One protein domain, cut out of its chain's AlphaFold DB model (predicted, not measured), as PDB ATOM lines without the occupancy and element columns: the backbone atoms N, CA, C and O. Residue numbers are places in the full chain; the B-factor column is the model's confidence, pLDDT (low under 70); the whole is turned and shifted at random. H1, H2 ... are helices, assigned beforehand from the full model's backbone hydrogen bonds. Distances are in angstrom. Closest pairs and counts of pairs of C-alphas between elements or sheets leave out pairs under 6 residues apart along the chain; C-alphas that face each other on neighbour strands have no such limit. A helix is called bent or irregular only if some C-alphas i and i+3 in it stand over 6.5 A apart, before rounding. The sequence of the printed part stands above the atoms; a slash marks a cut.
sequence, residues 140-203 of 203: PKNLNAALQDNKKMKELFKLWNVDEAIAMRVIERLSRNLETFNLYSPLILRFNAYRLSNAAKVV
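What this domain is: This is residues 140 to 203 of the 203 residues of an uncharacterized protein of Phytophthora infestans (UniProt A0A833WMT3). A long helix with a kink, H4, makes the longest axis of the domain, and the shorter H3 before it runs the opposite way beside it as the other leg of a helical hairpin, touching H4 with residues 171 to 175 alone. Two short helices, H1 and H2, meet at a slant and cover another side of H4, with H2 crossing it nearly at right angles. The printed part has 64 residues with four named helices, H1 H2 H3 H4 along the chain, and no named strand; the class is all helix. The whole is compact, with a radius of gyration of the C-alphas of 11.5 A, and elongated in outline, spanning 37 by 24 by 15 A.

Where its parts are: H4 holds residues 178 to 199, 28.8 A long, and ends at C-alpha 199 (172.641, 209.836, 172.542). It has a kink of 61 degrees near residue 185 and is irregular: C-alphas 183 and 186 are 7.8 A apart. H3 is residues 164 to 175, 16.4 A; H2 is residues 150 to 160, 15.0 A; H1 is residues 140 to 148, 12.2 A, from C-alpha 140 (170.438, 182.907, 177.072).

How they stand to each other: H3 and H4 touch as a hairpin, opposite ways at a shallow tilt of 26 degrees, closest at the C-alphas of Ser 175 and Phe 181, 4.8 A. H2 and H4 only just touch, with 3 pairs of C-alphas within 8 A, about perpendicular at 80 degrees; the closest C-alphas are Phe 157 and Phe 191, 6.2 A. H1 and H4 only just touch, also with 3 pairs; the closest C-alphas are Leu 147 and Leu 187, 7.1 A. H1 and H2 touch at a steep tilt of 46 degrees, opposite ways, with the C-alphas of Ala 146 and Met 153 closest at 4.0 A. H2 and H3 only just touch, with 3 pairs, and only at the corner, where the C-alphas of Trp 160 and Ala 167 are closest at 5.0 A. H1 and H3 are apart. The helix packing is mostly crossed: with H2 and H3, which touch only at the corner, left out, 1 of the 4 pairs of helices that touch is at a shallow tilt. In H1, H2 and H3 every O i to N i+4 pair is within hydrogen-bond range; in H4, 16 of 18 are.

The domain as a whole: The two C-alphas farthest apart are those of Glu 179 and Val 203, 37.1 A. The printed part has no cut, and its three links are tight. The mean pLDDT of the printed part is 91.7; residues 201 to 203, the last of which ends the chain, are under 70.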
ATOM      1  N   PRO A 140     171.887 183.131 177.065       94.50
ATOM      2  CA  PRO A 140     170.438 182.907 177.072       94.50
ATOM      3  C   PRO A 140     169.783 183.200 178.424       94.50
ATOM      4  O   PRO A 140     168.689 183.747 178.480       94.50
ATOM      5  N   LYS A 141     170.484 182.916 179.530       95.38
ATOM      6  CA  LYS A 141     170.039 183.254 180.889       95.38
ATOM      7  C   LYS A 141     169.770 184.755 181.050       95.38
ATOM      8  O   LYS A 141     168.712 185.132 181.548       95.38
ATOM      9  N   ASN A 142     170.713 185.600 180.633       94.94
ATOM     10  CA  ASN A 142     170.588 187.053 180.751       94.94
ATOM     11  C   ASN A 142     169.525 187.596 179.791       94.94
ATOM     12  O   ASN A 142     168.723 188.440 180.184       94.94
ATOM     13  N   LEU A 143     169.491 187.081 178.559       96.31
ATOM     14  CA  LEU A 143     168.526 187.500 177.542       96.31
ATOM     15  C   LEU A 143     167.089 187.138 177.934       96.31
ATOM     16  O   LEU A 143     166.207 187.991 177.884       96.31
ATOM     17  N   ASN A 144     166.851 185.909 178.392       95.62
ATOM     18  CA  ASN A 144     165.522 185.459 178.811       95.62
ATOM     19  C   ASN A 144     165.041 186.226 180.051       95.62
ATOM     20  O   ASN A 144     163.883 186.632 180.107       95.62
ATOM     21  N   ALA A 145     165.931 186.497 181.013       95.38
ATOM     22  CA  ALA A 145     165.605 187.347 182.159       95.38
ATOM     23  C   ALA A 145     165.248 188.783 181.729       95.38
ATOM     24  O   ALA A 145     164.291 189.358 182.240       95.38
ATOM     25  N   ALA A 146     165.974 189.352 180.763       96.31
ATOM     26  CA  ALA A 146     165.685 190.675 180.210       96.31
ATOM     27  C   ALA A 146     164.368 190.727 179.415       96.31
ATOM     28  O   ALA A 146     163.694 191.753 179.419       96.31
ATOM     29  N   LEU A 147     163.973 189.642 178.745       95.31
ATOM     30  CA  LEU A 147     162.672 189.565 178.072       95.31
ATOM     31  C   LEU A 147     161.500 189.591 179.064       95.31
ATOM     32  O   LEU A 147     160.442 190.126 178.738       95.31
ATOM     33  N   GLN A 148     161.694 189.026 180.255       95.44
ATOM     34  CA  GLN A 148     160.658 188.877 181.281       95.44
ATOM     35  C   GLN A 148     160.573 190.087 182.225       95.44
ATOM     36  O   GLN A 148     159.495 190.412 182.714       95.44
ATOM     37  N   ASP A 149     161.693 190.773 182.475       97.06
ATOM     38  CA  ASP A 149     161.782 191.868 183.443       97.06
ATOM     39  C   ASP A 149     162.431 193.120 182.826       97.06
ATOM     40  O   ASP A 149     163.608 193.147 182.450       97.06
ATOM     41  N   ASN A 150     161.667 194.215 182.789       94.44
ATOM     42  CA  ASN A 150     162.107 195.510 182.268       94.44
ATOM     43  C   ASN A 150     163.293 196.107 183.054       94.44
ATOM     44  O   ASN A 150     164.156 196.773 182.475       94.44
ATOM     45  N   LYS A 151     163.387 195.869 184.367       96.19
ATOM     46  CA  LYS A 151     164.538 196.299 185.171       96.19
ATOM     47  C   LYS A 151     165.796 195.561 184.723       96.19
ATOM     48  O   LYS A 151     166.811 196.208 184.460       96.19
ATOM     49  N   LYS A 152     165.709 194.238 184.555       96.69
ATOM     50  CA  LYS A 152     166.815 193.408 184.049       96.69
ATOM     51  C   LYS A 152     167.210 193.784 182.627       96.69
ATOM     52  O   LYS A 152     168.399 193.882 182.337       96.69
ATOM     53  N   MET A 153     166.237 194.095 181.775       96.81
ATOM     54  CA  MET A 153     166.483 194.610 180.428       96.81
ATOM     55  C   MET A 153     167.300 195.905 180.449       96.81
ATOM     56  O   MET A 153     168.308 196.012 179.756       96.81
ATOM     57  N   LYS A 154     166.908 196.885 181.270       95.44
ATOM     58  CA  LYS A 154     167.632 198.160 181.378       95.44
ATOM     59  C   LYS A 154     169.037 197.990 181.960       95.44
ATOM     60  O   LYS A 154     169.953 198.669 181.503       95.44
ATOM     61  N   GLU A 155     169.216 197.115 182.951       95.88
ATOM     62  CA  GLU A 155     170.542 196.753 183.481       95.88
ATOM     63  C   GLU A 155     171.430 196.179 182.371       95.88
ATOM     64  O   GLU A 155     172.563 196.626 182.191       95.88
ATOM     65  N   LEU A 156     170.891 195.263 181.566       96.62
ATOM     66  CA  LEU A 156     171.601 194.654 180.449       96.62
ATOM     67  C   LEU A 156     171.964 195.678 179.362       96.62
ATOM     68  O   LEU A 156     173.098 195.703 178.891       96.62
ATOM     69  N   PHE A 157     171.047 196.584 179.017       97.06
ATOM     70  CA  PHE A 157     171.298 197.630 178.020       97.06
ATOM     71  C   PHE A 157     172.383 198.618 178.445       97.06
ATOM     72  O   PHE A 157     173.150 199.070 177.598       97.06
ATOM     73  N   LYS A 158     172.507 198.921 179.743       95.44
ATOM     74  CA  LYS A 158     173.632 199.722 180.252       95.44
ATOM     75  C   LYS A 158     174.970 199.032 179.997       95.44
ATOM     76  O   LYS A 158     175.919 199.692 179.594       95.44
ATOM     77  N   LEU A 159     175.037 197.715 180.202       95.56
ATOM     78  CA  LEU A 159     176.246 196.932 179.940       95.56
ATOM     79  C   LEU A 159     176.562 196.853 178.443       95.56
ATOM     80  O   LEU A 159     177.724 196.920 178.054       95.56
ATOM     81  N   TRP A 160     175.537 196.729 177.599       96.12
ATOM     82  CA  TRP A 160     175.704 196.706 176.145       96.12
ATOM     83  C   TRP A 160     176.122 198.065 175.579       96.12
ATOM     84  O   TRP A 160     176.846 198.109 174.593       96.12
ATOM     85  N   ASN A 161     175.695 199.167 176.198       94.94
ATOM     86  CA  ASN A 161     175.989 200.533 175.761       94.94
ATOM     87  C   ASN A 161     177.182 201.165 176.501       94.94
ATOM     88  O   ASN A 161     177.228 202.383 176.656       94.94
ATOM     89  N   VAL A 162     178.120 200.353 177.002       91.44
ATOM     90  CA  VAL A 162     179.340 200.864 177.653       91.44
ATOM     91  C   VAL A 162     180.269 201.555 176.650       91.44
ATOM     92  O   VAL A 162     180.882 202.569 176.971       91.44
ATOM     93  N   ASP A 163     180.330 201.033 175.426       90.31
ATOM     94  CA  ASP A 163     181.008 201.636 174.286       90.31
ATOM     95  C   ASP A 163     180.388 201.143 172.970       90.31
ATOM     96  O   ASP A 163     179.700 200.116 172.921       90.31
ATOM     97  N   GLU A 164     180.645 201.882 171.890       90.06
ATOM     98  CA  GLU A 164     180.083 201.605 170.566       90.06
ATOM     99  C   GLU A 164     180.509 200.234 170.013       90.06
ATOM    100  O   GLU A 164     179.721 199.546 169.364       90.06
ATOM    101  N   ALA A 165     181.739 199.791 170.287       90.44
ATOM    102  CA  ALA A 165     182.240 198.524 169.770       90.44
ATOM    103  C   ALA A 165     181.551 197.328 170.439       90.44
ATOM    104  O   ALA A 165     181.233 196.350 169.759       90.44
ATOM    105  N   ILE A 166     181.291 197.390 171.748       92.94
ATOM    106  CA  ILE A 166     180.505 196.375 172.459       92.94
ATOM    107  C   ILE A 166     179.054 196.390 171.983       92.94
ATOM    108  O   ILE A 166     178.530 195.324 171.652       92.94
ATOM    109  N   ALA A 167     178.435 197.569 171.869       94.06
ATOM    110  CA  ALA A 167     177.053 197.700 171.411       94.06
ATOM    111  C   ALA A 167     176.853 197.050 170.034       94.06
ATOM    112  O   ALA A 167     175.947 196.234 169.846       94.06
ATOM    113  N   MET A 168     177.743 197.348 169.086       93.94
ATOM    114  CA  MET A 168     177.677 196.788 167.738       93.94
ATOM    115  C   MET A 168     177.960 195.284 167.711       93.94
ATOM    116  O   MET A 168     177.245 194.548 167.032       93.94
ATOM    117  N   ARG A 169     178.936 194.791 168.486       93.81
ATOM    118  CA  ARG A 169     179.226 193.347 168.568       93.81
ATOM    119  C   ARG A 169     178.078 192.549 169.169       93.81
ATOM    120  O   ARG A 169     177.845 191.426 168.739       93.81
ATOM    121  N   VAL A 170     177.362 193.102 170.147       95.50
ATOM    122  CA  VAL A 170     176.162 192.463 170.699       95.50
ATOM    123  C   VAL A 170     175.090 192.319 169.619       95.50
ATOM    124  O   VAL A 170     174.557 191.226 169.438       95.50
ATOM    125  N   ILE A 171     174.811 193.386 168.864       94.31
ATOM    126  CA  ILE A 171     173.825 193.353 167.772       94.31
ATOM    127  C   ILE A 171     174.236 192.341 166.701       94.31
ATOM    128  O   ILE A 171     173.411 191.530 166.279       94.31
ATOM    129  N   GLU A 172     175.507 192.345 166.293       93.69
ATOM    130  CA  GLU A 172     176.053 191.375 165.338       93.69
ATOM    131  C   GLU A 172     175.880 189.944 165.860       93.69
ATOM    132  O   GLU A 172     175.445 189.055 165.130       93.69
ATOM    133  N   ARG A 173     176.180 189.716 167.144       94.00
ATOM    134  CA  ARG A 173     176.102 188.392 167.760       94.00
ATOM    135  C   ARG A 173     174.675 187.861 167.797       94.00
ATOM    136  O   ARG A 173     174.479 186.693 167.466       94.00
ATOM    137  N   LEU A 174     173.705 188.702 168.157       93.81
ATOM    138  CA  LEU A 174     172.285 188.339 168.189       93.81
ATOM    139  C   LEU A 174     171.695 188.172 166.783       93.81
ATOM    140  O   LEU A 174     170.809 187.348 166.591       93.81
ATOM    141  N   SER A 175     172.217 188.904 165.798       93.44
ATOM    142  CA  SER A 175     171.778 188.830 164.396       93.44
ATOM    143  C   SER A 175     172.468 187.726 163.587       93.44
ATOM    144  O   SER A 175     172.121 187.508 162.430       93.44
ATOM    145  N   ARG A 176     173.464 187.028 164.155       90.81
ATOM    146  CA  ARG A 176     174.314 186.086 163.408       90.81
ATOM    147  C   ARG A 176     173.551 184.885 162.848       90.81
ATOM    148  O   ARG A 176     173.941 184.363 161.808       90.81
ATOM    149  N   ASN A 177     172.532 184.401 163.551       91.50
ATOM    150  CA  ASN A 177     171.720 183.279 163.095       91.50
ATOM    151  C   ASN A 177     170.230 183.615 163.218       91.50
ATOM    152  O   ASN A 177     169.830 184.395 164.084       91.50
ATOM    153  N   LEU A 178     169.427 183.024 162.331       90.69
ATOM    154  CA  LEU A 178     168.013 183.362 162.185       90.69
ATOM    155  C   LEU A 178     167.196 183.038 163.445       90.69
ATOM    156  O   LEU A 178     166.306 183.794 163.813       90.69
ATOM    157  N   GLU A 179     167.520 181.943 164.129       91.31
ATOM    158  CA  GLU A 179     166.816 181.503 165.337       91.31
ATOM    159  C   GLU A 179     167.010 182.482 166.506       91.31
ATOM    160  O   GLU A 179     166.042 182.977 167.082       91.31
ATOM    161  N   THR A 180     168.263 182.825 166.806       89.44
ATOM    162  CA  THR A 180     168.649 183.796 167.844       89.44
ATOM    163  C   THR A 180     168.090 185.171 167.508       89.44
ATOM    164  O   THR A 180     167.562 185.850 168.390       89.44
ATOM    165  N   PHE A 181     168.159 185.566 166.233       92.50
ATOM    166  CA  PHE A 181     167.598 186.827 165.775       92.50
ATOM    167  C   PHE A 181     166.092 186.882 166.023       92.50
ATOM    168  O   PHE A 181     165.622 187.820 166.654       92.50
ATOM    169  N   ASN A 182     165.337 185.870 165.594       92.75
ATOM    170  CA  ASN A 182     163.888 185.847 165.775       92.75
ATOM    171  C   ASN A 182     163.508 185.887 167.260       92.75
ATOM    172  O   ASN A 182     162.667 186.698 167.651       92.75
ATOM    173  N   LEU A 183     164.180 185.081 168.089       94.00
ATOM    174  CA  LEU A 183     163.908 184.986 169.522       94.00
ATOM    175  C   LEU A 183     164.208 186.292 170.276       94.00
ATOM    176  O   LEU A 183     163.455 186.681 171.169       94.00
ATOM    177  N   TYR A 184     165.290 186.986 169.915       95.75
ATOM    178  CA  TYR A 184     165.768 188.167 170.639       95.75
ATOM    179  C   TYR A 184     165.589 189.491 169.886       95.75
ATOM    180  O   TYR A 184     165.993 190.541 170.392       95.75
ATOM    181  N   SER A 185     164.914 189.488 168.734       94.31
ATOM    182  CA  SER A 185     164.596 190.698 167.965       94.31
ATOM    183  C   SER A 185     163.904 191.792 168.792       94.31
ATOM    184  O   SER A 185     164.288 192.958 168.631       94.31
ATOM    185  N   PRO A 186     162.998 191.501 169.758       95.00
ATOM    186  CA  PRO A 186     162.416 192.555 170.588       95.00
ATOM    187  C   PRO A 186     163.463 193.268 171.454       95.00
ATOM    188  O   PRO A 186     163.359 194.478 171.665       95.00
ATOM    189  N   LEU A 187     164.488 192.552 171.936       95.94
ATOM    190  CA  LEU A 187     165.590 193.154 172.689       95.94
ATOM    191  C   LEU A 187     166.455 194.037 171.792       95.94
ATOM    192  O   LEU A 187     166.809 195.131 172.216       95.94
ATOM    193  N   ILE A 188     166.751 193.608 170.560       95.00
ATOM    194  CA  ILE A 188     167.534 194.402 169.598       95.00
ATOM    195  C   ILE A 188     166.827 195.733 169.304       95.00
ATOM    196  O   ILE A 188     167.434 196.798 169.414       95.00
ATOM    197  N   LEU A 189     165.529 195.692 168.986       94.94
ATOM    198  CA  LEU A 189     164.740 196.893 168.689       94.94
ATOM    199  C   LEU A 189     164.689 197.851 169.885       94.94
ATOM    200  O   LEU A 189     164.947 199.049 169.744       94.94
ATOM    201  N   ARG A 190     164.412 197.325 171.082       96.12
ATOM    202  CA  ARG A 190     164.368 198.125 172.315       96.12
ATOM    203  C   ARG A 190     165.735 198.681 172.693       96.12
ATOM    204  O   ARG A 190     165.812 199.802 173.193       96.12
ATOM    205  N   PHE A 191     166.807 197.935 172.439       96.62
ATOM    206  CA  PHE A 191     168.164 198.404 172.670       96.62
ATOM    207  C   PHE A 191     168.516 199.561 171.735       96.62
ATOM    208  O   PHE A 191     169.014 200.583 172.197       96.62
ATOM    209  N   ASN A 192     168.181 199.466 170.447       94.38
ATOM    210  CA  ASN A 192     168.397 200.562 169.502       94.38
ATOM    211  C   ASN A 192     167.628 201.828 169.910       94.38
ATOM    212  O   ASN A 192     168.200 202.916 169.917       94.38
ATOM    213  N   ALA A 193     166.373 201.690 170.349       94.25
ATOM    214  CA  ALA A 193     165.612 202.812 170.900       94.25
ATOM    215  C   ALA A 193     166.278 203.408 172.157       94.25
ATOM    216  O   ALA A 193     166.411 204.627 172.279       94.25
ATOM    217  N   TYR A 194     166.756 202.557 173.074       94.06
ATOM    218  CA  TYR A 194     167.504 202.982 174.260       94.06
ATOM    219  C   TYR A 194     168.761 203.782 173.888       94.06
ATOM    220  O   TYR A 194     168.992 204.852 174.455       94.06
ATOM    221  N   ARG A 195     169.540 203.315 172.906       93.25
ATOM    222  CA  ARG A 195     170.751 203.996 172.422       93.25
ATOM    223  C   ARG A 195     170.444 205.382 171.866       93.25
ATOM    224  O   ARG A 195     171.066 206.348 172.301       93.25
ATOM    225  N   LEU A 196     169.446 205.491 170.989       90.12
ATOM    226  CA  LEU A 196     169.009 206.773 170.422       90.12
ATOM    227  C   LEU A 196     168.580 207.758 171.518       90.12
ATOM    228  O   LEU A 196     168.994 208.915 171.518       90.12
ATOM    229  N   SER A 197     167.815 207.279 172.503       88.19
ATOM    230  CA  SER A 197     167.331 208.119 173.603       88.19
ATOM    231  C   SER A 197     168.434 208.638 174.530       88.19
ATOM    232  O   SER A 197     168.265 209.689 175.140       88.19
ATOM    233  N   ASN A 198     169.550 207.913 174.665       85.06
ATOM    234  CA  ASN A 198     170.678 208.359 175.485       85.06
ATOM    235  C   ASN A 198     171.661 209.219 174.697       85.06
ATOM    236  O   ASN A 198     172.207 210.151 175.272       85.06
ATOM    237  N   ALA A 199     171.844 208.963 173.400       79.44
ATOM    238  CA  ALA A 199     172.641 209.836 172.542       79.44
ATOM    239  C   ALA A 199     172.082 211.271 172.526       79.44
ATOM    240  O   ALA A 199     172.840 212.225 172.643       79.44
ATOM    241  N   ALA A 200     170.752 211.419 172.498       72.12
ATOM    242  CA  ALA A 200     170.073 212.716 172.538       72.12
ATOM    243  C   ALA A 200     170.192 213.475 173.879       72.12
ATOM    244  O   ALA A 200     169.812 214.636 173.943       72.12
ATOM    245  N   LYS A 201     170.678 212.837 174.954       69.25
ATOM    246  CA  LYS A 201     170.849 213.462 176.283       69.25
ATOM    247  C   LYS A 201     172.269 213.957 176.553       69.25
ATOM    248  O   LYS A 201     172.507 214.545 177.600       69.25
ATOM    249  N   VAL A 202     173.212 213.628 175.673       59.66
ATOM    250  CA  VAL A 202     174.642 213.957 175.810       59.66
ATOM    251  C   VAL A 202     175.017 215.177 174.945       59.66
ATOM    252  O   VAL A 202     176.165 215.611 174.963       59.66
ATOM    253  N   VAL A 203     174.045 215.743 174.220       46.00
ATOM    254  CA  VAL A 203     174.139 216.991 173.442       46.00
ATOM    255  C   VAL A 203     173.511 218.121 174.244       46.00
ATOM    256  O   VAL A 203     174.107 219.218 174.257       46.00
TER     257      VAL A 203